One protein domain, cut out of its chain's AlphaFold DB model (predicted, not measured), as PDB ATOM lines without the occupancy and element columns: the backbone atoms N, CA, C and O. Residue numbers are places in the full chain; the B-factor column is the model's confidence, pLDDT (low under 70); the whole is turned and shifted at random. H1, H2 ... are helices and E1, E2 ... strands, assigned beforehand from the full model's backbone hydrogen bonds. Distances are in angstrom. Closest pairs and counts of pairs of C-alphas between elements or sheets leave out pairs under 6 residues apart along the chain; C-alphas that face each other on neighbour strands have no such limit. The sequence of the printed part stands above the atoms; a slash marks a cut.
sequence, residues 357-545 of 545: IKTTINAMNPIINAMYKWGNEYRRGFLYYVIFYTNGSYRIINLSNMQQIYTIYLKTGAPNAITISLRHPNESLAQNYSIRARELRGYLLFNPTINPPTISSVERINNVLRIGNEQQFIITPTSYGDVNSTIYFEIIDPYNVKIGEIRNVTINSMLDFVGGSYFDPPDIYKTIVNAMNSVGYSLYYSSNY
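This is residues 357 to 545 of the 545 residues of an uncharacterized protein of Candidatus Methanomethylicus sp (UniProt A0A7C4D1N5). Two strongly twisted sheets lie partly face to face as a sandwich, their strands crossed at 36 degrees, and two long helices, H1 and H2, run side by side in opposite directions at one end of the long axis. A short parallel pair of strands, E4 and E10, sits at one side, E4 next to E1 of the larger sheet and E10 next to E8 of the smaller. There are 189 printed residues, with two named helices and ten named strands in the order H1, E1 to E10, H2; the class is mixed, helices and strands. The larger sheet runs E3, E2, E1, E5, E7 and is mixed; the smaller runs E6, E8, E9 and is antiparallel. The whole is compact, with a radius of gyration of the C-alphas of 17.2 A, and elongated, spanning 60 by 38 by 26 A.

H1, residues 357 to 378, touches H2, residues 523 to 544, opposite ways at a shallow tilt of 30 degrees; their closest C-alphas are those of Asn 365 and Gly 536, 6.0 A apart. E1, residues 380 to 389, E2, residues 394 to 398, and E3, residues 403 to 405, form a meander, each strand the antiparallel neighbour of the one before, with N 387 and O 395 2.8 A apart and N 405 and O 396 2.9 A apart. E5, residues 416 to 423, is parallel to E1, with N 386 and O 419 at 2.8 A, and antiparallel to E7, residues 472 to 475, with N 418 and O 473 at 2.9 A. H1 only just is on this sheet, with 5 pairs of C-alphas within 10 A, and only grazes it with residues 371 to 375; H2 is not on it. E8, residues 486 to 492, is antiparallel to E6, residues 434 to 440, with N 436 and O 490 at 2.8 A, and to E9, residues 498 to 502, with N 491 and O 500 at 2.9 A. E4, residues 408 to 411, is parallel to E10, residues 505 to 508, with N 506 and O 408 at 2.8 A. Every O i to N i+4 pair is within hydrogen-bond range in H2, and 15 of 18 in H1.

H1 begins at C-alpha 357 (-49.839, -34.079, -48.793) and is 30.4 A long. E1 is 29.3 A, E5 22.4 A, E6 19.5 A and E8 19.1 A. H2, 31.6 A long, ends at C-alpha 544 (-43.270, -28.152, -53.162).

The C-alphas of Asn 426 and Tyr 545 are the farthest apart, 60.6 A. The printed part has no cut. The links E6 to E7 and E10 to H2 are long. Residues 447 to 468, 496 and 545 have pLDDT under 70.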
ATOM      1  N   ILE A 357     -51.048 -33.369 -48.361       74.88
ATOM      2  CA  ILE A 357     -49.839 -34.079 -48.793       74.88
ATOM      3  C   ILE A 357     -48.601 -33.368 -48.248       74.88
ATOM      4  O   ILE A 357     -47.780 -33.995 -47.581       74.88
ATOM      5  N   LYS A 358     -48.503 -32.049 -48.454       78.56
ATOM      6  CA  LYS A 358     -47.404 -31.221 -47.943       78.56
ATOM      7  C   LYS A 358     -47.300 -31.299 -46.428       78.56
ATOM      8  O   LYS A 358     -46.215 -31.543 -45.916       78.56
ATOM      9  N   THR A 359     -48.410 -31.130 -45.712       78.00
ATOM     10  CA  THR A 359     -48.436 -31.183 -44.241       78.00
ATOM     11  C   THR A 359     -47.948 -32.538 -43.735       78.00
ATOM     12  O   THR A 359     -47.062 -32.592 -42.885       78.00
ATOM     13  N   THR A 360     -48.445 -33.628 -44.329       79.31
ATOM     14  CA  THR A 360     -48.033 -34.994 -43.985       79.31
ATOM     15  C   THR A 360     -46.540 -35.195 -44.244       79.31
ATOM     16  O   THR A 360     -45.799 -35.521 -43.323       79.31
ATOM     17  N   ILE A 361     -46.054 -34.920 -45.457       80.56
ATOM     18  CA  ILE A 361     -44.637 -35.104 -45.811       80.56
ATOM     19  C   ILE A 361     -43.723 -34.240 -44.924       80.56
ATOM     20  O   ILE A 361     -42.695 -34.716 -44.434       80.56
ATOM     21  N   ASN A 362     -44.115 -32.990 -44.662       83.19
ATOM     22  CA  ASN A 362     -43.363 -32.064 -43.817       83.19
ATOM     23  C   ASN A 362     -43.271 -32.536 -42.362       83.19
ATOM     24  O   ASN A 362     -42.243 -32.313 -41.727       83.19
ATOM     25  N   ALA A 363     -44.305 -33.198 -41.838       83.81
ATOM     26  CA  ALA A 363     -44.284 -33.779 -40.499       83.81
ATOM     27  C   ALA A 363     -43.492 -35.098 -40.441       83.81
ATOM     28  O   ALA A 363     -42.829 -35.380 -39.442       83.81
ATOM     29  N   MET A 364     -43.513 -35.889 -41.514       87.62
ATOM     30  CA  MET A 364     -42.852 -37.195 -41.578       87.62
ATOM     31  C   MET A 364     -41.333 -37.106 -41.723       87.62
ATOM     32  O   MET A 364     -40.614 -37.867 -41.074       87.62
ATOM     33  N   ASN A 365     -40.823 -36.162 -42.517       88.94
ATOM     34  CA  ASN A 365     -39.383 -36.006 -42.744       88.94
ATOM     35  C   ASN A 365     -38.572 -35.807 -41.441       88.94
ATOM     36  O   ASN A 365     -37.542 -36.466 -41.273       88.94
ATOM     37  N   PRO A 366     -39.002 -34.972 -40.472       91.12
ATOM     38  CA  PRO A 366     -38.372 -34.890 -39.154       91.12
ATOM     39  C   PRO A 366     -38.341 -36.219 -38.391       91.12
ATOM     40  O   PRO A 366     -37.319 -36.533 -37.778       91.12
ATOM     41  N   ILE A 367     -39.416 -37.015 -38.448       93.12
ATOM     42  CA  ILE A 367     -39.486 -38.326 -37.784       93.12
ATOM     43  C   ILE A 367     -38.462 -39.281 -38.407       93.12
ATOM     44  O   ILE A 367     -37.661 -39.866 -37.680       93.12
ATOM     45  N   ILE A 368     -38.421 -39.383 -39.740       92.44
ATOM     46  CA  ILE A 368     -37.472 -40.246 -40.470       92.44
ATOM     47  C   ILE A 368     -36.024 -39.841 -40.164       92.44
ATOM     48  O   ILE A 368     -35.177 -40.688 -39.869       92.44
ATOM     49  N   ASN A 369     -35.734 -38.538 -40.171       92.00
ATOM     50  CA  ASN A 369     -34.407 -38.024 -39.833       92.00
ATOM     51  C   ASN A 369     -34.018 -38.333 -38.376       92.00
ATOM     52  O   ASN A 369     -32.862 -38.670 -38.105       92.00
ATOM     53  N   ALA A 370     -34.960 -38.262 -37.431       94.25
ATOM     54  CA  ALA A 370     -34.720 -38.673 -36.050       94.25
ATOM     55  C   ALA A 370     -34.434 -40.183 -35.953       94.25
ATOM     56  O   ALA A 370     -33.460 -40.566 -35.300       94.25
ATOM     57  N   MET A 371     -35.193 -41.022 -36.669       92.88
ATOM     58  CA  MET A 371     -34.988 -42.480 -36.721       92.88
ATOM     59  C   MET A 371     -33.600 -42.842 -37.238       92.88
ATOM     60  O   MET A 371     -32.948 -43.732 -36.681       92.88
ATOM     61  N   TYR A 372     -33.140 -42.134 -38.274       91.50
ATOM     62  CA  TYR A 372     -31.797 -42.283 -38.821       91.50
ATOM     63  C   TYR A 372     -30.737 -41.979 -37.760       91.50
ATOM     64  O   TYR A 372     -29.854 -42.801 -37.522       91.50
ATOM     65  N   LYS A 373     -30.851 -40.837 -37.073       92.81
ATOM     66  CA  LYS A 373     -29.895 -40.433 -36.033       92.81
ATOM     67  C   LYS A 373     -29.872 -41.409 -34.862       92.81
ATOM     68  O   LYS A 373     -28.798 -41.846 -34.451       92.81
ATOM     69  N   TRP A 374     -31.036 -41.798 -34.340       92.50
ATOM     70  CA  TRP A 374     -31.128 -42.778 -33.254       92.50
ATOM     71  C   TRP A 374     -30.492 -44.121 -33.630       92.50
ATOM     72  O   TRP A 374     -29.738 -44.684 -32.835       92.50
ATOM     73  N   GLY A 375     -30.772 -44.618 -34.838       87.00
ATOM     74  CA  GLY A 375     -30.314 -45.933 -35.277       87.00
ATOM     75  C   GLY A 375     -28.853 -45.993 -35.732       87.00
ATOM     76  O   GLY A 375     -28.174 -46.983 -35.464       87.00
ATOM     77  N   ASN A 376     -28.357 -44.952 -36.403       85.81
ATOM     78  CA  ASN A 376     -27.028 -44.966 -37.021       85.81
ATOM     79  C   ASN A 376     -25.967 -44.237 -36.193       85.81
ATOM     80  O   ASN A 376     -24.855 -44.749 -36.052       85.81
ATOM     81  N   GLU A 377     -26.301 -43.068 -35.639       89.06
ATOM     82  CA  GLU A 377     -25.345 -42.217 -34.921       89.06
ATOM     83  C   GLU A 377     -25.309 -42.560 -33.429       89.06
ATOM     84  O   GLU A 377     -24.254 -42.896 -32.893       89.06
ATOM     85  N   TYR A 378     -26.462 -42.521 -32.757       90.81
ATOM     86  CA  TYR A 378     -26.531 -42.744 -31.309       90.81
ATOM     87  C   TYR A 378     -26.500 -44.222 -30.920       90.81
ATOM     88  O   TYR A 378     -26.036 -44.542 -29.825       90.81
ATOM     89  N   ARG A 379     -26.998 -45.111 -31.794       91.50
ATOM     90  CA  ARG A 379     -27.135 -46.560 -31.552       91.50
ATOM     91  C   ARG A 379     -27.816 -46.855 -30.218       91.50
ATOM     92  O   ARG A 379     -27.300 -47.566 -29.349       91.50
ATOM     93  N   ARG A 380     -28.973 -46.223 -30.029       91.75
ATOM     94  CA  ARG A 380     -29.806 -46.398 -28.841       91.75
ATOM     95  C   ARG A 380     -31.245 -46.693 -29.224       91.75
ATOM     96  O   ARG A 380     -31.708 -46.282 -30.282       91.75
ATOM     97  N   GLY A 381     -31.945 -47.379 -28.333       93.19
ATOM     98  CA  GLY A 381     -33.346 -47.738 -28.502       93.19
ATOM     99  C   GLY A 381     -34.029 -48.015 -27.172       93.19
ATOM    100  O   GLY A 381     -33.381 -48.172 -26.133       93.19
ATOM    101  N   PHE A 382     -35.353 -48.056 -27.215       94.56
ATOM    102  CA  PHE A 382     -36.186 -48.454 -26.086       94.56
ATOM    103  C   PHE A 382     -36.522 -49.930 -26.242       94.56
ATOM    104  O   PHE A 382     -37.002 -50.342 -27.295       94.56
ATOM    105  N   LEU A 383     -36.214 -50.726 -25.220       94.62
ATOM    106  CA  LEU A 383     -36.205 -52.182 -25.317       94.62
ATOM    107  C   LEU A 383     -37.237 -52.778 -24.361       94.62
ATOM    108  O   LEU A 383     -37.148 -52.589 -23.144       94.62
ATOM    109  N   TYR A 384     -38.188 -53.532 -24.904       94.25
ATOM    110  CA  TYR A 384     -39.276 -54.134 -24.138       94.25
ATOM    111  C   TYR A 384     -39.378 -55.634 -24.386       94.25
ATOM    112  O   TYR A 384     -39.302 -56.099 -25.523       94.25
ATOM    113  N   TYR A 385     -39.633 -56.379 -23.315       93.19
ATOM    114  CA  TYR A 385     -40.061 -57.768 -23.382       93.19
ATOM    115  C   TYR A 385     -41.450 -57.893 -22.770       93.19
ATOM    116  O   TYR A 385     -41.668 -57.525 -21.615       93.19
ATOM    117  N   VAL A 386     -42.402 -58.387 -23.547       90.75
ATOM    118  CA  VAL A 386     -43.797 -58.516 -23.131       90.75
ATOM    119  C   VAL A 386     -44.144 -59.991 -23.042       90.75
ATOM    120  O   VAL A 386     -44.003 -60.724 -24.014       90.75
ATOM    121  N   ILE A 387     -44.631 -60.427 -21.886       90.62
ATOM    122  CA  ILE A 387     -45.181 -61.767 -21.700       90.62
ATOM    123  C   ILE A 387     -46.689 -61.635 -21.653       90.62
ATOM    124  O   ILE A 387     -47.224 -60.957 -20.779       90.62
ATOM    125  N   PHE A 388     -47.371 -62.307 -22.561       87.62
ATOM    126  CA  PHE A 388     -48.818 -62.373 -22.581       87.62
ATOM    127  C   PHE A 388     -49.300 -63.782 -22.311       87.62
ATOM    128  O   PHE A 388     -48.742 -64.755 -22.817       87.62
ATOM    129  N   TYR A 389     -50.384 -63.870 -21.557       87.69
ATOM    130  CA  TYR A 389     -50.988 -65.124 -21.163       87.69
ATOM    131  C   TYR A 389     -52.297 -65.354 -21.926       87.69
ATOM    132  O   TYR A 389     -53.063 -64.416 -22.148       87.69
ATOM    133  N   THR A 390     -52.614 -66.604 -22.282       83.38
ATOM    134  CA  THR A 390     -53.858 -66.949 -23.009       83.38
ATOM    135  C   THR A 390     -55.147 -66.625 -22.242       83.38
ATOM    136  O   THR A 390     -56.228 -66.709 -22.807       83.38
ATOM    137  N   ASN A 391     -55.058 -66.254 -20.960       84.31
ATOM    138  CA  ASN A 391     -56.178 -65.741 -20.163       84.31
ATOM    139  C   ASN A 391     -56.372 -64.213 -20.285       84.31
ATOM    140  O   ASN A 391     -57.152 -63.641 -19.528       84.31
ATOM    141  N   GLY A 392     -55.628 -63.545 -21.174       81.88
ATOM    142  CA  GLY A 392     -55.707 -62.105 -21.429       81.88
ATOM    143  C   GLY A 392     -54.826 -61.233 -20.527       81.88
ATOM    144  O   GLY A 392     -54.711 -60.034 -20.774       81.88
ATOM    145  N   SER A 393     -54.176 -61.799 -19.504       87.88
ATOM    146  CA  SER A 393     -53.238 -61.052 -18.653       87.88
ATOM    147  C   SER A 393     -51.868 -60.868 -19.321       87.88
ATOM    148  O   SER A 393     -51.497 -61.622 -20.221       87.88
ATOM    149  N   TYR A 394     -51.097 -59.870 -18.880       89.25
ATOM    150  CA  TYR A 394     -49.763 -59.598 -19.421       89.25
ATOM    151  C   TYR A 394     -48.793 -59.023 -18.385       89.25
ATOM    152  O   TYR A 394     -49.193 -58.459 -17.365       89.25
ATOM    153  N   ARG A 395     -47.496 -59.155 -18.668       90.81
ATOM    154  CA  ARG A 395     -46.381 -58.534 -17.945       90.81
ATOM    155  C   ARG A 395     -45.476 -57.834 -18.949       90.81
ATOM    156  O   ARG A 395     -45.185 -58.386 -20.004       90.81
ATOM    157  N   ILE A 396     -45.014 -56.638 -18.608       92.69
ATOM    158  CA  ILE A 396     -44.079 -55.873 -19.434       92.69
ATOM    159  C   ILE A 396     -42.791 -55.713 -18.640       92.69
ATOM    160  O   ILE A 396     -42.817 -55.291 -17.485       92.69
ATOM    161  N   ILE A 397     -41.666 -56.039 -19.260       94.69
ATOM    162  CA  ILE A 397     -40.328 -55.890 -18.700       94.69
ATOM    163  C   ILE A 397     -39.594 -54.855 -19.545       94.69
ATOM    164  O   ILE A 397     -39.468 -55.006 -20.762       94.69
ATOM    165  N   ASN A 398     -39.109 -53.801 -18.897       93.38
ATOM    166  CA  ASN A 398     -38.166 -52.882 -19.511       93.38
ATOM    167  C   ASN A 398     -36.778 -53.527 -19.492       93.38
ATOM    168  O   ASN A 398     -36.203 -53.738 -18.425       93.38
ATOM    169  N   LEU A 399     -36.233 -53.840 -20.665       92.25
ATOM    170  CA  LEU A 399     -34.936 -54.508 -20.774       92.25
ATOM    171  C   LEU A 399     -33.762 -53.562 -20.482       92.25
ATOM    172  O   LEU A 399     -32.668 -54.027 -20.179       92.25
ATOM    173  N   SER A 400     -33.980 -52.243 -20.509       85.94
ATOM    174  CA  SER A 400     -32.956 -51.248 -20.172       85.94
ATOM    175  C   SER A 400     -32.505 -51.312 -18.714       85.94
ATOM    176  O   SER A 400     -31.359 -50.993 -18.408       85.94
ATOM    177  N   ASN A 401     -33.409 -51.678 -17.806       88.50
ATOM    178  CA  ASN A 401     -33.158 -51.696 -16.362       88.50
ATOM    179  C   ASN A 401     -33.693 -52.961 -15.666       88.50
ATOM    180  O   ASN A 401     -33.659 -53.039 -14.440       88.50
ATOM    181  N   MET A 402     -34.182 -53.934 -16.438       91.50
ATOM    182  CA  MET A 402     -34.751 -55.204 -15.975       91.50
ATOM    183  C   MET A 402     -35.920 -55.051 -14.989       91.50
ATOM    184  O   MET A 402     -36.171 -55.940 -14.175       91.50
ATOM    185  N   GLN A 403     -36.655 -53.936 -15.049       93.44
ATOM    186  CA  GLN A 403     -37.805 -53.694 -14.175       93.44
ATOM    187  C   GLN A 403     -39.121 -54.057 -14.855       93.44
ATOM    188  O   GLN A 403     -39.353 -53.735 -16.024       93.44
ATOM    189  N   GLN A 404     -40.018 -54.683 -14.091       92.31
ATOM    190  CA  GLN A 404     -41.401 -54.857 -14.511       92.31
ATOM    191  C   GLN A 404     -42.120 -53.504 -14.475       92.31
ATOM    192  O   GLN A 404     -42.070 -52.785 -13.478       92.31
ATOM    193  N   ILE A 405     -42.808 -53.177 -15.564       92.81
ATOM    194  CA  ILE A 405     -43.589 -51.950 -15.727       92.81
ATOM    195  C   ILE A 405     -45.032 -52.291 -16.120       92.81
ATOM    196  O   ILE A 405     -45.331 -53.406 -16.546       92.81
ATOM    197  N   TYR A 406     -45.934 -51.321 -15.985       88.12
ATOM    198  CA  TYR A 406     -47.360 -51.482 -16.313       88.12
ATOM    199  C   TYR A 406     -47.789 -50.752 -17.596       88.12
ATOM    200  O   TYR A 406     -48.897 -50.978 -18.088       88.12
ATOM    201  N   THR A 407     -46.908 -49.906 -18.137       89.94
ATOM    202  CA  THR A 407     -47.153 -49.049 -19.303       89.94
ATOM    203  C   THR A 407     -45.938 -49.091 -20.220       89.94
ATOM    204  O   THR A 407     -44.818 -48.920 -19.742       89.94
ATOM    205  N   ILE A 408     -46.140 -49.295 -21.523       91.75
ATOM    206  CA  ILE A 408     -45.076 -49.172 -22.532       91.75
ATOM    207  C   ILE A 408     -44.911 -47.688 -22.882       91.75
ATOM    208  O   ILE A 408     -45.904 -47.020 -23.163       91.75
ATOM    209  N   TYR A 409     -43.677 -47.181 -22.888       91.62
ATOM    210  CA  TYR A 409     -43.369 -45.784 -23.214       91.62
ATOM    211  C   TYR A 409     -42.652 -45.695 -24.560       91.62
ATOM    212  O   TYR A 409     -41.438 -45.831 -24.636       91.62
ATOM    213  N   LEU A 410     -43.402 -45.466 -25.630       93.62
ATOM    214  CA  LEU A 410     -42.837 -45.375 -26.970       93.62
ATOM    215  C   LEU A 410     -42.345 -43.957 -27.254       93.62
ATOM    216  O   LEU A 410     -43.023 -42.979 -26.941       93.62
ATOM    217  N   LYS A 411     -41.180 -43.844 -27.885       94.12
ATOM    218  CA  LYS A 411     -40.585 -42.570 -28.288       94.12
ATOM    219  C   LYS A 411     -40.715 -42.390 -29.799       94.12
ATOM    220  O   LYS A 411     -40.184 -43.201 -30.559       94.12
ATOM    221  N   THR A 412     -41.410 -41.335 -30.230       93.44
ATOM    222  CA  THR A 412     -41.463 -40.927 -31.643       93.44
ATOM    223  C   THR A 412     -40.044 -40.647 -32.140       93.44
ATOM    224  O   THR A 412     -39.246 -40.008 -31.455       93.44
ATOM    225  N   GLY A 413     -39.717 -41.146 -33.332       90.81
ATOM    226  CA  GLY A 413     -38.405 -40.960 -33.951       90.81
ATOM    227  C   GLY A 413     -37.276 -41.834 -33.387       90.81
ATOM    228  O   GLY A 413     -36.170 -41.750 -33.901       90.81
ATOM    229  N   ALA A 414     -37.513 -42.673 -32.372       92.88
ATOM    230  CA  ALA A 414     -36.527 -43.626 -31.853       92.88
ATOM    231  C   ALA A 414     -36.948 -45.076 -32.155       92.88
ATOM    232  O   ALA A 414     -38.146 -45.355 -32.209       92.88
ATOM    233  N   PRO A 415     -36.004 -46.029 -32.289       92.38
ATOM    234  CA  PRO A 415     -36.350 -47.437 -32.408       92.38
ATOM    235  C   PRO A 415     -36.892 -47.949 -31.068       92.38
ATOM    236  O   PRO A 415     -36.183 -47.979 -30.057       92.38
ATOM    237  N   ASN A 416     -38.155 -48.371 -31.067       93.06
ATOM    238  CA  ASN A 416     -38.776 -49.056 -29.938       93.06
ATOM    239  C   ASN A 416     -38.829 -50.553 -30.264       93.06
ATOM    240  O   ASN A 416     -39.727 -51.001 -30.977       93.06
ATOM    241  N   ALA A 417     -37.836 -51.307 -29.796       91.50
ATOM    242  CA  ALA A 417     -37.737 -52.741 -30.032       91.50
ATOM    243  C   ALA A 417     -38.575 -53.500 -29.000       91.50
ATOM    244  O   ALA A 417     -38.396 -53.349 -27.787       91.50
ATOM    245  N   ILE A 418     -39.492 -54.324 -29.491       89.56
ATOM    246  CA  ILE A 418     -40.426 -55.089 -28.673       89.56
ATOM    247  C   ILE A 418     -40.281 -56.559 -29.041       89.56
ATOM    248  O   ILE A 418     -40.362 -56.936 -30.207       89.56
ATOM    249  N   THR A 419     -40.089 -57.394 -28.028       88.25
ATOM    250  CA  THR A 419     -40.150 -58.850 -28.143       88.25
ATOM    251  C   THR A 419     -41.344 -59.342 -27.341       88.25
ATOM    252  O   THR A 419     -41.517 -58.943 -26.189       88.25
ATOM    253  N   ILE A 420     -42.174 -60.201 -27.932       85.75
ATOM    254  CA  ILE A 420     -43.376 -60.712 -27.267       85.75
ATOM    255  C   ILE A 420     -43.298 -62.228 -27.121       85.75
ATOM    256  O   ILE A 420     -43.025 -62.931 -28.089       85.75
ATOM    257  N   SER A 421     -43.580 -62.728 -25.919       88.31
ATOM    258  CA  SER A 421     -43.727 -64.148 -25.611       88.31
ATOM    259  C   SER A 421     -45.179 -64.465 -25.260       88.31
ATOM    260  O   SER A 421     -45.751 -63.881 -24.339       88.31
ATOM    261  N   LEU A 422     -45.779 -65.387 -26.006       86.94
ATOM    262  CA  LEU A 422     -47.141 -65.878 -25.819       86.94
ATOM    263  C   LEU A 422     -47.091 -67.173 -25.004       86.94
ATOM    264  O   LEU A 422     -46.415 -68.135 -25.387       86.94
ATOM    265  N   ARG A 423     -47.781 -67.193 -23.861       89.00
ATOM    266  CA  ARG A 423     -47.732 -68.281 -22.877       89.00
ATOM    267  C   ARG A 423     -49.112 -68.676 -22.372       89.00
ATOM    268  O   ARG A 423     -50.049 -67.889 -22.363       89.00
ATOM    269  N   HIS A 424     -49.245 -69.905 -21.906       86.69
ATOM    270  CA  HIS A 424     -50.372 -70.332 -21.087       86.69
ATOM    271  C   HIS A 424     -50.189 -69.853 -19.632       86.69
ATOM    272  O   HIS A 424     -49.070 -69.518 -19.238       86.69
ATOM    273  N   PRO A 425     -51.246 -69.821 -18.791       87.50
ATOM    274  CA  PRO A 425     -51.136 -69.396 -17.388       87.50
ATOM    275  C   PRO A 425     -50.152 -70.219 -16.541       87.50
ATOM    276  O   PRO A 425     -49.679 -69.738 -15.519       87.50
ATOM    277  N   ASN A 426     -49.828 -71.443 -16.971       89.12
ATOM    278  CA  ASN A 426     -48.800 -72.313 -16.385       89.12
ATOM    279  C   ASN A 426     -47.379 -72.032 -16.929       89.12
ATOM    280  O   ASN A 426     -46.484 -72.851 -16.753       89.12
ATOM    281  N   GLU A 427     -47.194 -70.911 -17.630       86.31
ATOM    282  CA  GLU A 427     -45.950 -70.437 -18.243       86.31
ATOM    283  C   GLU A 427     -45.412 -71.255 -19.428       86.31
ATOM    284  O   GLU A 427     -44.379 -70.877 -19.994       86.31
ATOM    285  N   SER A 428     -46.105 -72.308 -19.878       89.44
ATOM    286  CA  SER A 428     -45.722 -73.014 -21.107       89.44
ATOM    287  C   SER A 428     -45.977 -72.147 -22.342       89.44
ATOM    288  O   SER A 428     -46.870 -71.301 -22.348       89.44
ATOM    289  N   LEU A 429     -45.185 -72.329 -23.403       86.44
ATOM    290  CA  LEU A 429     -45.347 -71.564 -24.643       86.44
ATOM    291  C   LEU A 429     -46.702 -71.870 -25.289       86.44
ATOM    292  O   LEU A 429     -47.074 -73.033 -25.447       86.44
ATOM    293  N   ALA A 430     -47.417 -70.820 -25.684       81.94
ATOM    294  CA  ALA A 430     -48.657 -70.933 -26.432       81.94
ATOM    295  C   ALA A 430     -48.330 -70.974 -27.932       81.94
ATOM    296  O   ALA A 430     -47.749 -70.036 -28.483       81.94
ATOM    297  N   GLN A 431     -48.674 -72.081 -28.589       78.44
ATOM    298  CA  GLN A 431     -48.457 -72.266 -30.027       78.44
ATOM    299  C   GLN A 431     -49.646 -71.728 -30.834       78.44
ATOM    300  O   GLN A 431     -50.779 -71.746 -30.362       78.44
ATOM    301  N   ASN A 432     -49.383 -71.278 -32.063       74.12
ATOM    302  CA  ASN A 432     -50.374 -70.806 -33.045       74.12
ATOM    303  C   ASN A 432     -51.124 -69.499 -32.700       74.12
ATOM    304  O   ASN A 432     -52.039 -69.109 -33.421       74.12
ATOM    305  N   TYR A 433     -50.722 -68.787 -31.649       75.75
ATOM    306  CA  TYR A 433     -51.192 -67.426 -31.378       75.75
ATOM    307  C   TYR A 433     -50.295 -66.400 -32.067       75.75
ATOM    308  O   TYR A 433     -49.129 -66.676 -32.357       75.75
ATOM    309  N   SER A 434     -50.823 -65.200 -32.300       76.75
ATOM    310  CA  SER A 434     -50.047 -64.112 -32.892       76.75
ATOM    311  C   SER A 434     -50.465 -62.738 -32.375       76.75
ATOM    312  O   SER A 434     -51.560 -62.574 -31.834       76.75
ATOM    313  N   ILE A 435     -49.577 -61.751 -32.521       75.69
ATOM    314  CA  ILE A 435     -49.861 -60.355 -32.160       75.69
ATOM    315  C   ILE A 435     -50.149 -59.532 -33.404       75.69
ATOM    316  O   ILE A 435     -49.367 -59.554 -34.355       75.69
ATOM    317  N   ARG A 436     -51.216 -58.738 -33.326       78.56
ATOM    318  CA  ARG A 436     -51.583 -57.683 -34.261       78.56
ATOM    319  C   ARG A 436     -51.355 -56.324 -33.603       78.56
ATOM    320  O   ARG A 436     -52.068 -55.945 -32.677       78.56
ATOM    321  N   ALA A 437     -50.365 -55.584 -34.085       78.50
ATOM    322  CA  ALA A 437     -50.082 -54.228 -33.630       78.50
ATOM    323  C   ALA A 437     -50.701 -53.199 -34.590       78.50
ATOM    324  O   ALA A 437     -50.591 -53.341 -35.809       78.50
ATOM    325  N   ARG A 438     -51.373 -52.178 -34.050       78.06
ATOM    326  CA  ARG A 438     -52.100 -51.163 -34.830       78.06
ATOM    327  C   ARG A 438     -51.802 -49.772 -34.294       78.06
ATOM    328  O   ARG A 438     -51.940 -49.553 -33.096       78.06
ATOM    329  N   GLU A 439     -51.474 -48.837 -35.181       79.56
ATOM    330  CA  GLU A 439     -51.497 -47.403 -34.887       79.56
ATOM    331  C   GLU A 439     -52.709 -46.774 -35.569       79.56
ATOM    332  O   GLU A 439     -52.863 -46.859 -36.789       79.56
ATOM    333  N   LEU A 440     -53.559 -46.137 -34.772       77.19
ATOM    334  CA  LEU A 440     -54.649 -45.293 -35.241       77.19
ATOM    335  C   LEU A 440     -54.185 -43.837 -35.241       77.19
ATOM    336  O   LEU A 440     -53.411 -43.437 -34.368       77.19
ATOM    337  N   ARG A 441     -54.737 -43.030 -36.156       74.81
ATOM    338  CA  ARG A 441     -54.566 -41.563 -36.200       74.81
ATOM    339  C   ARG A 441     -53.159 -41.058 -36.539       74.81
ATOM    340  O   ARG A 441     -52.931 -39.861 -36.468       74.81
ATOM    341  N   GLY A 442     -52.237 -41.957 -36.863       77.12
ATOM    342  CA  GLY A 442     -50.863 -41.634 -37.227       77.12
ATOM    343  C   GLY A 442     -50.690 -41.116 -38.658       77.12
ATOM    344  O   GLY A 442     -51.600 -41.213 -39.491       77.12
ATOM    345  N   TYR A 443     -49.496 -40.599 -38.947       79.50
ATOM    346  CA  TYR A 443     -49.044 -40.337 -40.313       79.50
ATOM    347  C   TYR A 443     -48.693 -41.640 -41.032       79.50
ATOM    348  O   TYR A 443     -48.213 -42.593 -40.425       79.50
ATOM    349  N   LEU A 444     -48.894 -41.665 -42.344       75.94
ATOM    350  CA  LEU A 444     -48.516 -42.776 -43.207       75.94
ATOM    351  C   LEU A 444     -47.697 -42.218 -44.371       75.94
ATOM    352  O   LEU A 444     -48.037 -41.162 -44.901       75.94
ATOM    353  N   LEU A 445     -46.601 -42.900 -44.728       75.31
ATOM    354  CA  LEU A 445     -45.674 -42.397 -45.761       75.31
ATOM    355  C   LEU A 445     -46.315 -42.581 -47.129       75.31
ATOM    356  O   LEU A 445     -46.256 -41.723 -48.002       75.31
ATOM    357  N   PHE A 446     -46.982 -43.716 -47.235       70.31
ATOM    358  CA  PHE A 446     -47.994 -44.030 -48.209       70.31
ATOM    359  C   PHE A 446     -49.361 -43.507 -47.736       70.31
ATOM    360  O   PHE A 446     -49.600 -43.398 -46.544       70.31
ATOM    361  N   ASN A 447     -50.290 -43.290 -48.661       65.88
ATOM    362  CA  ASN A 447     -51.695 -42.928 -48.440       65.88
ATOM    363  C   ASN A 447     -52.080 -41.437 -48.268       65.88
ATOM    364  O   ASN A 447     -52.698 -41.042 -47.271       65.88
ATOM    365  N   PRO A 448     -51.830 -40.610 -49.291       60.31
ATOM    366  CA  PRO A 448     -52.698 -39.481 -49.579       60.31
ATOM    367  C   PRO A 448     -54.043 -39.912 -50.224       60.31
ATOM    368  O   PRO A 448     -54.189 -40.953 -50.853       60.31
ATOM    369  N   THR A 449     -55.112 -39.145 -50.031       63.38
ATOM    370  CA  THR A 449     -56.458 -39.489 -50.546       63.38
ATOM    371  C   THR A 449     -57.189 -38.228 -50.964       63.38
ATOM    372  O   THR A 449     -56.919 -37.193 -50.364       63.38
ATOM    373  N   ILE A 450     -58.158 -38.318 -51.885       49.97
ATOM    374  CA  ILE A 450     -58.910 -37.150 -52.390       49.97
ATOM    375  C   ILE A 450     -59.880 -36.520 -51.372       49.97
ATOM    376  O   ILE A 450     -60.249 -35.360 -51.486       49.97
ATOM    377  N   ASN A 451     -60.204 -37.221 -50.291       53.44
ATOM    378  CA  ASN A 451     -60.883 -36.645 -49.136       53.44
ATOM    379  C   ASN A 451     -60.379 -37.376 -47.903       53.44
ATOM    380  O   ASN A 451     -60.998 -38.364 -47.506       53.44
ATOM    381  N   PRO A 452     -59.228 -36.981 -47.327       50.91
ATOM    382  CA  PRO A 452     -58.771 -37.663 -46.140       50.91
ATOM    383  C   PRO A 452     -59.837 -37.430 -45.073       50.91
ATOM    384  O   PRO A 452     -60.108 -36.270 -44.738       50.91
ATOM    385  N   PRO A 453     -60.436 -38.484 -44.494       49.81
ATOM    386  CA  PRO A 453     -61.052 -38.296 -43.197       49.81
ATOM    387  C   PRO A 453     -59.944 -37.698 -42.315       49.81
ATOM    388  O   PRO A 453     -58.775 -38.058 -42.505       49.81
ATOM    389  N   THR A 454     -60.268 -36.713 -41.460       50.69
ATOM    390  CA  THR A 454     -59.292 -35.916 -40.670       50.69
ATOM    391  C   THR A 454     -58.065 -36.752 -40.319       50.69
ATOM    392  O   THR A 454     -58.283 -37.885 -39.905       50.69
ATOM    393  N   ILE A 455     -56.830 -36.245 -40.454       47.31
ATOM    394  CA  ILE A 455     -55.558 -37.009 -40.329       47.31
ATOM    395  C   ILE A 455     -55.574 -38.038 -39.168       47.31
ATOM    396  O   ILE A 455     -55.011 -39.126 -39.268       47.31
ATOM    397  N   SER A 456     -56.332 -37.733 -38.113       42.12
ATOM    398  CA  SER A 456     -56.726 -38.564 -36.977       42.12
ATOM    399  C   SER A 456     -57.861 -39.610 -37.154       42.12
ATOM    400  O   SER A 456     -58.487 -39.997 -36.162       42.12
ATOM    401  N   SER A 457     -58.205 -40.057 -38.361       44.75
ATOM    402  CA  SER A 457     -59.367 -40.927 -38.608       44.75
ATOM    403  C   SER A 457     -59.066 -42.410 -38.356       44.75
ATOM    404  O   SER A 457     -57.958 -42.898 -38.585       44.75
ATOM    405  N   VAL A 458     -60.079 -43.125 -37.855       41.38
ATOM    406  CA  VAL A 458     -60.062 -44.576 -37.586       41.38
ATOM    407  C   VAL A 458     -60.183 -45.431 -38.854       41.38
ATOM    408  O   VAL A 458     -59.968 -46.637 -38.786       41.38
ATOM    409  N   GLU A 459     -60.470 -44.814 -40.001       39.53
ATOM    410  CA  GLU A 459     -60.618 -45.459 -41.317       39.53
ATOM    411  C   GLU A 459     -59.259 -45.744 -41.985       39.53
ATOM    412  O   GLU A 459     -59.191 -46.212 -43.116       39.53
ATOM    413  N   ARG A 460     -58.147 -45.482 -41.282       47.69
ATOM    414  CA  ARG A 460     -56.794 -45.879 -41.688       47.69
ATOM    415  C   ARG A 460     -56.465 -47.249 -41.104       47.69
ATOM    416  O   ARG A 460     -56.311 -47.407 -39.891       47.69
ATOM    417  N   ILE A 461     -56.328 -48.246 -41.972       51.31
ATOM    418  CA  ILE A 461     -55.934 -49.603 -41.582       51.31
ATOM    419  C   ILE A 461     -54.425 -49.722 -41.767       51.31
ATOM    420  O   ILE A 461     -53.918 -49.763 -42.882       51.31
ATOM    421  N   ASN A 462     -53.706 -49.705 -40.645       45.69
ATOM    422  CA  ASN A 462     -52.259 -49.489 -40.637       45.69
ATOM    423  C   ASN A 462     -51.425 -50.782 -40.613       45.69
ATOM    424  O   ASN A 462     -50.259 -50.749 -40.986       45.69
ATOM    425  N   ASN A 463     -51.978 -51.912 -40.147       48.25
ATOM    426  CA  ASN A 463     -51.360 -53.225 -40.355       48.25
ATOM    427  C   ASN A 463     -52.231 -54.398 -39.883       48.25
ATOM    428  O   ASN A 463     -53.008 -54.273 -38.932       48.25
ATOM    429  N   VAL A 464     -52.008 -55.570 -40.481       48.75
ATOM    430  CA  VAL A 464     -52.385 -56.874 -39.919       48.75
ATOM    431  C   VAL A 464     -51.109 -57.700 -39.829       48.75
ATOM    432  O   VAL A 464     -50.704 -58.348 -40.785       48.75
ATOM    433  N   LEU A 465     -50.471 -57.669 -38.662       54.22
ATOM    434  CA  LEU A 465     -49.327 -58.525 -38.372       54.22
ATOM    435  C   LEU A 465     -49.827 -59.796 -37.687       54.22
ATOM    436  O   LEU A 465     -50.713 -59.742 -36.832       54.22
ATOM    437  N   ARG A 466     -49.237 -60.934 -38.050       53.28
ATOM    438  CA  ARG A 466     -49.174 -62.101 -37.175       53.28
ATOM    439  C   ARG A 466     -47.725 -62.247 -36.745       53.28
ATOM    440  O   ARG A 466     -46.928 -62.863 -37.438       53.28
ATOM    441  N   ILE A 467     -47.371 -61.616 -35.632       59.34
ATOM    442  CA  ILE A 467     -46.027 -61.748 -35.065       59.34
ATOM    443  C   ILE A 467     -45.962 -63.101 -34.361       59.34
ATOM    444  O   ILE A 467     -46.804 -63.383 -33.501       59.34
ATOM    445  N   GLY A 468     -45.004 -63.938 -34.761       59.66
ATOM    446  CA  GLY A 468     -44.772 -65.236 -34.142       59.66
ATOM    447  C   GLY A 468     -44.287 -65.093 -32.700       59.66
ATOM    448  O   GLY A 468     -43.775 -64.051 -32.290       59.66
ATOM    449  N   ASN A 469     -44.440 -66.160 -31.921       71.00
ATOM    450  CA  ASN A 469     -43.950 -66.189 -30.549       71.00
ATOM    451  C   ASN A 469     -42.429 -65.934 -30.511       71.00
ATOM    452  O   ASN A 469     -41.687 -66.517 -31.296       71.00
ATOM    453  N   GLU A 470     -41.987 -65.060 -29.607       75.94
ATOM    454  CA  GLU A 470     -40.586 -64.678 -29.371       75.94
ATOM    455  C   GLU A 470     -39.885 -63.943 -30.527       75.94
ATOM    456  O   GLU A 470     -38.671 -63.748 -30.497       75.94
ATOM    457  N   GLN A 471     -40.636 -63.445 -31.514       76.94
ATOM    458  CA  GLN A 471     -40.083 -62.567 -32.544       76.94
ATOM    459  C   GLN A 471     -39.943 -61.122 -32.037       76.94
ATOM    460  O   GLN A 471     -40.827 -60.584 -31.363       76.94
ATOM    461  N   GLN A 472     -38.816 -60.485 -32.370       82.25
ATOM    462  CA  GLN A 472     -38.600 -59.057 -32.147       82.25
ATOM    463  C   GLN A 472     -39.066 -58.257 -33.363       82.25
ATOM    464  O   GLN A 472     -38.786 -58.625 -34.499       82.25
ATOM    465  N   PHE A 473     -39.707 -57.126 -33.108       84.44
ATOM    466  CA  PHE A 473     -40.044 -56.124 -34.112       84.44
ATOM    467  C   PHE A 473     -39.712 -54.731 -33.574       84.44
ATOM    468  O   PHE A 473     -39.563 -54.543 -32.362       84.44
ATOM    469  N   ILE A 474     -39.572 -53.750 -34.464       88.06
ATOM    470  CA  ILE A 474     -39.344 -52.351 -34.081       88.06
ATOM    471  C   ILE A 474     -40.541 -51.535 -34.539       88.06
ATOM    472  O   ILE A 474     -40.986 -51.679 -35.676       88.06
ATOM    473  N   ILE A 475     -41.029 -50.656 -33.666       88.44
ATOM    474  CA  ILE A 475     -42.032 -49.654 -34.026       88.44
ATOM    475  C   ILE A 475     -41.525 -48.243 -33.790       88.44
ATOM    476  O   ILE A 475     -40.747 -47.991 -32.864       88.44
ATOM    477  N   THR A 476     -42.013 -47.315 -34.605       90.38
ATOM    478  CA  THR A 476     -41.811 -45.881 -34.392       90.38
ATOM    479  C   THR A 476     -43.154 -45.171 -34.500       90.38
ATOM    480  O   THR A 476     -43.676 -45.052 -35.604       90.38
ATOM    481  N   PRO A 477     -43.741 -44.707 -33.381       90.06
ATOM    482  CA  PRO A 477     -44.976 -43.938 -33.430       90.06
ATOM    483  C   PRO A 477     -44.832 -42.729 -34.346       90.06
ATOM    484  O   PRO A 477     -43.765 -42.118 -34.414       90.06
ATOM    485  N   THR A 478     -45.926 -42.352 -34.989       88.56
ATOM    486  CA  THR A 478     -45.969 -41.198 -35.890       88.56
ATOM    487  C   THR A 478     -46.597 -39.962 -35.239       88.56
ATOM    488  O   THR A 478     -46.801 -38.950 -35.897       88.56
ATOM    489  N   SER A 479     -46.866 -40.005 -33.929       89.50
ATOM    490  CA  SER A 479     -47.333 -38.858 -33.137       89.50
ATOM    491  C   SER A 479     -46.269 -37.750 -33.096       89.50
ATOM    492  O   SER A 479     -45.259 -37.893 -32.399       89.50
ATOM    493  N   TYR A 480     -46.474 -36.669 -33.853       89.25
ATOM    494  CA  TYR A 480     -45.595 -35.499 -33.936       89.25
ATOM    495  C   TYR A 480     -46.365 -34.270 -34.442       89.25
ATOM    496  O   TYR A 480     -47.247 -34.384 -35.293       89.25
ATOM    497  N   GLY A 481     -46.005 -33.081 -33.948       84.69
ATOM    498  CA  GLY A 481     -46.680 -31.836 -34.311       84.69
ATOM    499  C   GLY A 481     -48.113 -31.786 -33.778       84.69
ATOM    500  O   GLY A 481     -48.336 -31.894 -32.575       84.69
ATOM    501  N   ASP A 482     -49.072 -31.609 -34.678       77.00
ATOM    502  CA  ASP A 482     -50.514 -31.552 -34.426       77.00
ATOM    503  C   ASP A 482     -51.195 -32.933 -34.375       77.00
ATOM    504  O   ASP A 482     -52.360 -33.037 -33.983       77.00
ATOM    505  N   VAL A 483     -50.479 -34.008 -34.713       77.75
ATOM    506  CA  VAL A 483     -51.023 -35.370 -34.722       77.75
ATOM    507  C   VAL A 483     -50.723 -36.109 -33.426       77.75
ATOM    508  O   VAL A 483     -49.568 -36.257 -33.028       77.75
ATOM    509  N   ASN A 484     -51.779 -36.651 -32.812       82.19
ATOM    510  CA  ASN A 484     -51.691 -37.566 -31.680       82.19
ATOM    511  C   ASN A 484     -52.179 -38.967 -32.082       82.19
ATOM    512  O   ASN A 484     -53.380 -39.177 -32.290       82.19
ATOM    513  N   SER A 485     -51.249 -39.916 -32.191       83.50
ATOM    514  CA  SER A 485     -51.557 -41.302 -32.548       83.50
ATOM    515  C   SER A 485     -51.874 -42.168 -31.325       83.50
ATOM    516  O   SER A 485     -51.622 -41.799 -30.178       83.50
ATOM    517  N   THR A 486     -52.499 -43.324 -31.538       85.06
ATOM    518  CA  THR A 486     -52.750 -44.300 -30.467       85.06
ATOM    519  C   THR A 486     -52.398 -45.694 -30.945       85.06
ATOM    520  O   THR A 486     -52.799 -46.087 -32.039       85.06
ATOM    521  N   ILE A 487     -51.660 -46.437 -30.122       86.50
ATOM    522  CA  ILE A 487     -51.122 -47.749 -30.476       86.50
ATOM    523  C   ILE A 487     -51.711 -48.819 -29.564       86.50
ATOM    524  O   ILE A 487     -51.727 -48.658 -28.345       86.50
ATOM    525  N   TYR A 488     -52.136 -49.926 -30.168       84.62
ATOM    526  CA  TYR A 488     -52.660 -51.099 -29.474       84.62
ATOM    527  C   TYR A 488     -51.943 -52.362 -29.942       84.62
ATOM    528  O   TYR A 488     -51.584 -52.484 -31.118       84.62
ATOM    529  N   PHE A 489     -51.781 -53.317 -29.027       84.50
ATOM    530  CA  PHE A 489     -51.310 -54.667 -29.335       84.50
ATOM    531  C   PHE A 489     -52.426 -55.657 -29.022       84.50
ATOM    532  O   PHE A 489     -52.713 -55.904 -27.853       84.50
ATOM    533  N   GLU A 490     -53.060 -56.208 -30.051       84.81
ATOM    534  CA  GLU A 490     -54.102 -57.227 -29.936       84.81
ATOM    535  C   GLU A 490     -53.482 -58.617 -30.078       84.81
ATOM    536  O   GLU A 490     -52.633 -58.836 -30.940       84.81
ATOM    537  N   ILE A 491     -53.929 -59.575 -29.269       77.56
ATOM    538  CA  ILE A 491     -53.589 -60.983 -29.475       77.56
ATOM    539  C   ILE A 491     -54.757 -61.666 -30.130       77.56
ATOM    540  O   ILE A 491     -55.899 -61.540 -29.683       77.56
ATOM    541  N   ILE A 492     -54.424 -62.426 -31.155       78.56
ATOM    542  CA  ILE A 492     -55.366 -63.203 -31.927       78.56
ATOM    543  C   ILE A 492     -54.962 -64.673 -31.925       78.56
ATOM    544  O   ILE A 492     -53.777 -65.027 -31.913       78.56
ATOM    545  N   ASP A 493     -55.973 -65.524 -31.909       75.75
ATOM    546  CA  ASP A 493     -55.830 -66.963 -32.067       75.75
ATOM    547  C   ASP A 493     -55.632 -67.342 -33.562       75.75
ATOM    548  O   ASP A 493     -55.599 -66.461 -34.437       75.75
ATOM    549  N   PRO A 494     -55.496 -68.640 -33.901       70.75
ATOM    550  CA  PRO A 494     -55.353 -69.084 -35.291       70.75
ATOM    551  C   PRO A 494     -56.515 -68.654 -36.201       70.75
ATOM    552  O   PRO A 494     -56.304 -68.398 -37.391       70.75
ATOM    553  N   TYR A 495     -57.718 -68.524 -35.631       73.81
ATOM    554  CA  TYR A 495     -58.965 -68.138 -36.295       73.81
ATOM    555  C   TYR A 495     -59.175 -66.620 -36.342       73.81
ATOM    556  O   TYR A 495     -60.239 -66.154 -36.742       73.81
ATOM    557  N   ASN A 496     -58.147 -65.831 -35.997       69.06
ATOM    558  CA  ASN A 496     -58.178 -64.369 -36.018       69.06
ATOM    559  C   ASN A 496     -59.095 -63.737 -34.948       69.06
ATOM    560  O   ASN A 496     -59.389 -62.541 -35.028       69.06
ATOM    561  N   VAL A 497     -59.516 -64.509 -33.942       76.69
ATOM    562  CA  VAL A 497     -60.362 -64.048 -32.836       76.69
ATOM    563  C   VAL A 497     -59.497 -63.364 -31.788       76.69
ATOM    564  O   VAL A 497     -58.493 -63.916 -31.334       76.69
ATOM    565  N   LYS A 498     -59.892 -62.152 -31.377       83.56
ATOM    566  CA  LYS A 498     -59.193 -61.407 -30.326       83.56
ATOM    567  C   LYS A 498     -59.395 -62.071 -28.966       83.56
ATOM    568  O   LYS A 498     -60.525 -62.186 -28.501       83.56
ATOM    569  N   ILE A 499     -58.293 -62.396 -28.295       81.44
ATOM    570  CA  ILE A 499     -58.298 -62.994 -26.949       81.44
ATOM    571  C   ILE A 499     -57.770 -62.051 -25.859       81.44
ATOM    572  O   ILE A 499     -57.965 -62.303 -24.674       81.44
ATOM    573  N   GLY A 500     -57.095 -60.964 -26.242       83.88
ATOM    574  CA  GLY A 500     -56.516 -60.002 -25.307       83.88
ATOM    575  C   GLY A 500     -55.942 -58.773 -26.008       83.88
ATOM    576  O   GLY A 500     -55.820 -58.749 -27.233       83.88
ATOM    577  N   GLU A 501     -55.611 -57.741 -25.232       88.12
ATOM    578  CA  GLU A 501     -55.108 -56.466 -25.749       88.12
ATOM    579  C   GLU A 501     -54.248 -55.727 -24.703       88.12
ATOM    580  O   GLU A 501     -54.635 -55.646 -23.537       88.12
ATOM    581  N   ILE A 502     -53.116 -55.134 -25.110       85.69
ATOM    582  CA  ILE A 502     -52.427 -54.089 -24.326       85.69
ATOM    583  C   ILE A 502     -52.919 -52.723 -24.789       85.69
ATOM    584  O   ILE A 502     -52.690 -52.330 -25.934       85.69
ATOM    585  N   ARG A 503     -53.531 -51.986 -23.856       82.81
ATOM    586  CA  ARG A 503     -53.982 -50.596 -24.053       82.81
ATOM    587  C   ARG A 503     -53.113 -49.554 -23.352       82.81
ATOM    588  O   ARG A 503     -53.164 -48.382 -23.706       82.81
ATOM    589  N   ASN A 504     -52.304 -49.963 -22.374       84.62
ATOM    590  CA  ASN A 504     -51.446 -49.051 -21.615       84.62
ATOM    591  C   ASN A 504     -50.159 -48.744 -22.394       84.62
ATOM    592  O   ASN A 504     -49.069 -49.187 -22.029       84.62
ATOM    593  N   VAL A 505     -50.295 -47.994 -23.485       89.44
ATOM    594  CA  VAL A 505     -49.184 -47.496 -24.300       89.44
ATOM    595  C   VAL A 505     -49.203 -45.974 -24.250       89.44
ATOM    596  O   VAL A 505     -50.204 -45.346 -24.577       89.44
ATOM    597  N   THR A 506     -48.101 -45.375 -23.813       92.31
ATOM    598  CA  THR A 506     -47.901 -43.922 -23.801       92.31
ATOM    599  C   THR A 506     -46.879 -43.553 -24.862       92.31
ATOM    600  O   THR A 506     -45.847 -44.212 -24.976       92.31
ATOM    601  N   ILE A 507     -47.155 -42.496 -25.625       93.00
ATOM    602  CA  ILE A 507     -46.275 -42.016 -26.690       93.00
ATOM    603  C   ILE A 507     -45.667 -40.680 -26.268       93.00
ATOM    604  O   ILE A 507     -46.382 -39.754 -25.892       93.00
ATOM    605  N   ASN A 508     -44.344 -40.576 -26.343       93.31
ATOM    606  CA  ASN A 508     -43.622 -39.315 -26.269       93.31
ATOM    607  C   ASN A 508     -43.394 -38.796 -27.693       93.31
ATOM    608  O   ASN A 508     -42.562 -39.341 -28.418       93.31
ATOM    609  N   SER A 509     -44.113 -37.733 -28.055       91.19
ATOM    610  CA  SER A 509     -44.092 -37.120 -29.386       91.19
ATOM    611  C   SER A 509     -42.907 -36.184 -29.646       91.19
ATOM    612  O   SER A 509     -42.747 -35.693 -30.761       91.19
ATOM    613  N   MET A 510     -42.053 -35.917 -28.654       91.81
ATOM    614  CA  MET A 510     -40.865 -35.079 -28.852       91.81
ATOM    615  C   MET A 510     -39.785 -35.842 -29.633       91.81
ATOM    616  O   MET A 510     -39.579 -37.029 -29.391       91.81
ATOM    617  N   LEU A 511     -39.049 -35.153 -30.512       91.56
ATOM    618  CA  LEU A 511     -37.963 -35.730 -31.327       91.56
ATOM    619  C   LEU A 511     -36.557 -35.539 -30.720       91.56
ATOM    620  O   LEU A 511     -35.555 -35.599 -31.427       91.56
ATOM    621  N   ASP A 512     -36.459 -35.269 -29.419       91.62
ATOM    622  CA  ASP A 512     -35.187 -35.143 -28.707       91.62
ATOM    623  C   ASP A 512     -34.518 -36.506 -28.437       91.62
ATOM    624  O   ASP A 512     -35.166 -37.545 -28.283       91.62
ATOM    625  N   PHE A 513     -33.185 -36.492 -28.359       89.25
ATOM    626  CA  PHE A 513     -32.334 -37.683 -28.242       89.25
ATOM    627  C   PHE A 513     -32.050 -38.058 -26.778       89.25
ATOM    628  O   PHE A 513     -30.897 -38.214 -26.371       89.25
ATOM    629  N   VAL A 514     -33.099 -38.148 -25.957       88.25
ATOM    630  CA  VAL A 514     -32.992 -38.403 -24.510       88.25
ATOM    631  C   VAL A 514     -33.517 -39.796 -24.152       88.25
ATOM    632  O   VAL A 514     -34.579 -40.216 -24.608       88.25
ATOM    633  N   GLY A 515     -32.782 -40.501 -23.285       88.19
ATOM    634  CA  GLY A 515     -33.135 -41.836 -22.797       88.19
ATOM    635  C   GLY A 515     -32.601 -42.979 -23.668       88.19
ATOM    636  O   GLY A 515     -31.581 -42.834 -24.349       88.19
ATOM    637  N   GLY A 516     -33.289 -44.123 -23.598       88.69
ATOM    638  CA  GLY A 516     -32.923 -45.363 -24.282       88.69
ATOM    639  C   GLY A 516     -31.681 -46.059 -23.712       88.69
ATOM    640  O   GLY A 516     -30.927 -45.508 -22.908       88.69
ATOM    641  N   SER A 517     -31.460 -47.290 -24.158       92.50
ATOM    642  CA  SER A 517     -30.247 -48.074 -23.895       92.50
ATOM    643  C   SER A 517     -29.493 -48.329 -25.187       92.50
ATOM    644  O   SER A 517     -30.045 -48.130 -26.265       92.50
ATOM    645  N   TYR A 518     -28.237 -48.772 -25.079       93.25
ATOM    646  CA  TYR A 518     -27.491 -49.237 -26.245       93.25
ATOM    647  C   TYR A 518     -28.307 -50.292 -26.998       93.25
ATOM    648  O   TYR A 518     -28.776 -51.267 -26.409       93.25
ATOM    649  N   PHE A 519     -28.481 -50.062 -28.290       90.12
ATOM    650  CA  PHE A 519     -29.203 -50.929 -29.201       90.12
ATOM    651  C   PHE A 519     -28.532 -50.792 -30.555       90.12
ATOM    652  O   PHE A 519     -28.470 -49.687 -31.090       90.12
ATOM    653  N   ASP A 520     -28.017 -51.892 -31.090       89.50
ATOM    654  CA  ASP A 520     -27.521 -51.917 -32.460       89.50
ATOM    655  C   ASP A 520     -28.663 -52.382 -33.366       89.50
ATOM    656  O   ASP A 520     -29.023 -53.562 -33.323       89.50
ATOM    657  N   PRO A 521     -29.295 -51.476 -34.135       85.44
ATOM    658  CA  PRO A 521     -30.400 -51.871 -34.981       85.44
ATOM    659  C   PRO A 521     -29.909 -52.817 -36.076       85.44
ATOM    660  O   PRO A 521     -28.811 -52.616 -36.616       85.44
ATOM    661  N   PRO A 522     -30.734 -53.797 -36.468       85.25
ATOM    662  CA  PRO A 522     -30.395 -54.686 -37.565       85.25
ATOM    663  C   PRO A 522     -30.226 -53.893 -38.870       85.25
ATOM    664  O   PRO A 522     -30.891 -52.879 -39.088       85.25
ATOM    665  N   ASP A 523     -29.361 -54.363 -39.769       85.69
ATOM    666  CA  ASP A 523     -29.039 -53.645 -41.015       85.69
ATOM    667  C   ASP A 523     -30.260 -53.401 -41.906       85.69
ATOM    668  O   ASP A 523     -30.342 -52.388 -42.599       85.69
ATOM    669  N   ILE A 524     -31.250 -54.290 -41.844       83.88
ATOM    670  CA  ILE A 524     -32.525 -54.127 -42.545       83.88
ATOM    671  C   ILE A 524     -33.308 -52.903 -42.044       83.88
ATOM    672  O   ILE A 524     -33.801 -52.146 -42.875       83.88
ATOM    673  N   TYR A 525     -33.325 -52.616 -40.734       86.50
ATOM    674  CA  TYR A 525     -33.899 -51.371 -40.202       86.50
ATOM    675  C   TYR A 525     -33.168 -50.156 -40.782       86.50
ATOM    676  O   TYR A 525     -33.790 -49.232 -41.297       86.50
ATOM    677  N   LYS A 526     -31.828 -50.168 -40.741       87.75
ATOM    678  CA  LYS A 526     -30.998 -49.060 -41.247       87.75
ATOM    679  C   LYS A 526     -31.245 -48.829 -42.743       87.75
ATOM    680  O   LYS A 526     -31.362 -47.686 -43.181       87.75
ATOM    681  N   THR A 527     -31.375 -49.910 -43.506       87.06
ATOM    682  CA  THR A 527     -31.675 -49.891 -44.944       87.06
ATOM    683  C   THR A 527     -33.051 -49.289 -45.222       87.06
ATOM    684  O   THR A 527     -33.147 -48.369 -46.032       87.06
ATOM    685  N   ILE A 528     -34.093 -49.739 -44.515       87.44
ATOM    686  CA  ILE A 528     -35.465 -49.226 -44.661       87.44
ATOM    687  C   ILE A 528     -35.535 -47.743 -44.270       87.44
ATOM    688  O   ILE A 528     -36.126 -46.943 -44.989       87.44
ATOM    689  N   VAL A 529     -34.863 -47.326 -43.193       90.00
ATOM    690  CA  VAL A 529     -34.796 -45.907 -42.794       90.00
ATOM    691  C   VAL A 529     -34.108 -45.038 -43.849       90.00
ATOM    692  O   VAL A 529     -34.597 -43.951 -44.158       90.00
ATOM    693  N   ASN A 530     -33.018 -45.511 -44.453       89.25
ATOM    694  CA  ASN A 530     -32.352 -44.800 -45.549       89.25
ATOM    695  C   ASN A 530     -33.237 -44.694 -46.799       89.25
ATOM    696  O   ASN A 530     -33.272 -43.647 -47.454       89.25
ATOM    697  N   ALA A 531     -33.971 -45.763 -47.112       89.06
ATOM    698  CA  ALA A 531     -34.929 -45.776 -48.204       89.06
ATOM    699  C   ALA A 531     -36.083 -44.795 -47.959       89.06
ATOM    700  O   ALA A 531     -36.336 -43.944 -48.810       89.06
ATOM    701  N   MET A 532     -36.701 -44.833 -46.771       90.12
ATOM    702  CA  MET A 532     -37.719 -43.870 -46.339       90.12
ATOM    703  C   MET A 532     -37.228 -42.433 -46.468       90.12
ATOM    704  O   MET A 532     -37.981 -41.580 -46.924       90.12
ATOM    705  N   ASN A 533     -35.972 -42.160 -46.108       89.31
ATOM    706  CA  ASN A 533     -35.413 -40.816 -46.219       89.31
ATOM    707  C   ASN A 533     -35.352 -40.359 -47.682       89.31
ATOM    708  O   ASN A 533     -35.779 -39.259 -48.020       89.31
ATOM    709  N   SER A 534     -34.894 -41.239 -48.575       88.94
ATOM    710  CA  SER A 534     -34.830 -40.955 -50.014       88.94
ATOM    711  C   SER A 534     -36.226 -40.744 -50.620       88.94
ATOM    712  O   SER A 534     -36.430 -39.796 -51.381       88.94
ATOM    713  N   VAL A 535     -37.205 -41.572 -50.233       89.88
ATOM    714  CA  VAL A 535     -38.615 -41.445 -50.645       89.88
ATOM    715  C   VAL A 535     -39.223 -40.142 -50.118       89.88
ATOM    716  O   VAL A 535     -39.785 -39.372 -50.894       89.88
ATOM    717  N   GLY A 536     -39.067 -39.850 -48.824       88.12
ATOM    718  CA  GLY A 536     -39.602 -38.652 -48.172       88.12
ATOM    719  C   GLY A 536     -39.042 -37.350 -48.746       88.12
ATOM    720  O   GLY A 536     -39.799 -36.405 -48.982       88.12
ATOM    721  N   TYR A 537     -37.743 -37.302 -49.065       87.56
ATOM    722  CA  TYR A 537     -37.145 -36.148 -49.745       87.56
ATOM    723  C   TYR A 537     -37.667 -35.964 -51.170       87.56
ATOM    724  O   TYR A 537     -37.919 -34.828 -51.576       87.56
ATOM    725  N   SER A 538     -37.841 -37.047 -51.930       88.19
ATOM    726  CA  SER A 538     -38.406 -36.961 -53.280       88.19
ATOM    727  C   SER A 538     -39.845 -36.473 -53.251       88.19
ATOM    728  O   SER A 538     -40.170 -35.515 -53.942       88.19
ATOM    729  N   LEU A 539     -40.681 -37.027 -52.371       86.88
ATOM    730  CA  LEU A 539     -42.060 -36.572 -52.199       86.88
ATOM    731  C   LEU A 539     -42.135 -35.102 -51.760       86.88
ATOM    732  O   LEU A 539     -42.982 -34.351 -52.252       86.88
ATOM    733  N   TYR A 540     -41.234 -34.663 -50.877       85.38
ATOM    734  CA  TYR A 540     -41.131 -33.254 -50.488       85.38
ATOM    735  C   TYR A 540     -40.799 -32.366 -51.685       85.38
ATOM    736  O   TYR A 540     -41.417 -31.316 -51.853       85.38
ATOM    737  N   TYR A 541     -39.847 -32.784 -52.521       86.56
ATOM    738  CA  TYR A 541     -39.501 -32.056 -53.736       86.56
ATOM    739  C   TYR A 541     -40.702 -31.977 -54.683       86.56
ATOM    740  O   TYR A 541     -41.114 -30.884 -55.047       86.56
ATOM    741  N   SER A 542     -41.314 -33.120 -54.995       82.94
ATOM    742  CA  SER A 542     -42.423 -33.236 -55.945       82.94
ATOM    743  C   SER A 542     -43.671 -32.452 -55.567       82.94
ATOM    744  O   SER A 542     -44.445 -32.092 -56.450       82.94
ATOM    745  N   SER A 543     -43.897 -32.238 -54.269       76.00
ATOM    746  CA  SER A 543     -45.069 -31.523 -53.756       76.00
ATOM    747  C   SER A 543     -44.839 -30.021 -53.577       76.00
ATOM    748  O   SER A 543     -45.814 -29.269 -53.561       76.00
ATOM    749  N   ASN A 544     -43.591 -29.561 -53.437       74.50
ATOM    750  CA  ASN A 544     -43.270 -28.152 -53.162       74.50
ATOM    751  C   ASN A 544     -42.646 -27.394 -54.343       74.50
ATOM    752  O   ASN A 544     -42.594 -26.165 -54.286       74.50
ATOM    753  N   TYR A 545     -42.200 -28.096 -55.382       69.06
ATOM    754  CA  TYR A 545     -41.596 -27.547 -56.598       69.06
ATOM    755  C   TYR A 545     -42.234 -28.200 -57.819       69.06
ATOM    756  O   TYR A 545     -42.341 -27.503 -58.851       69.06
TER     757      TYR A 545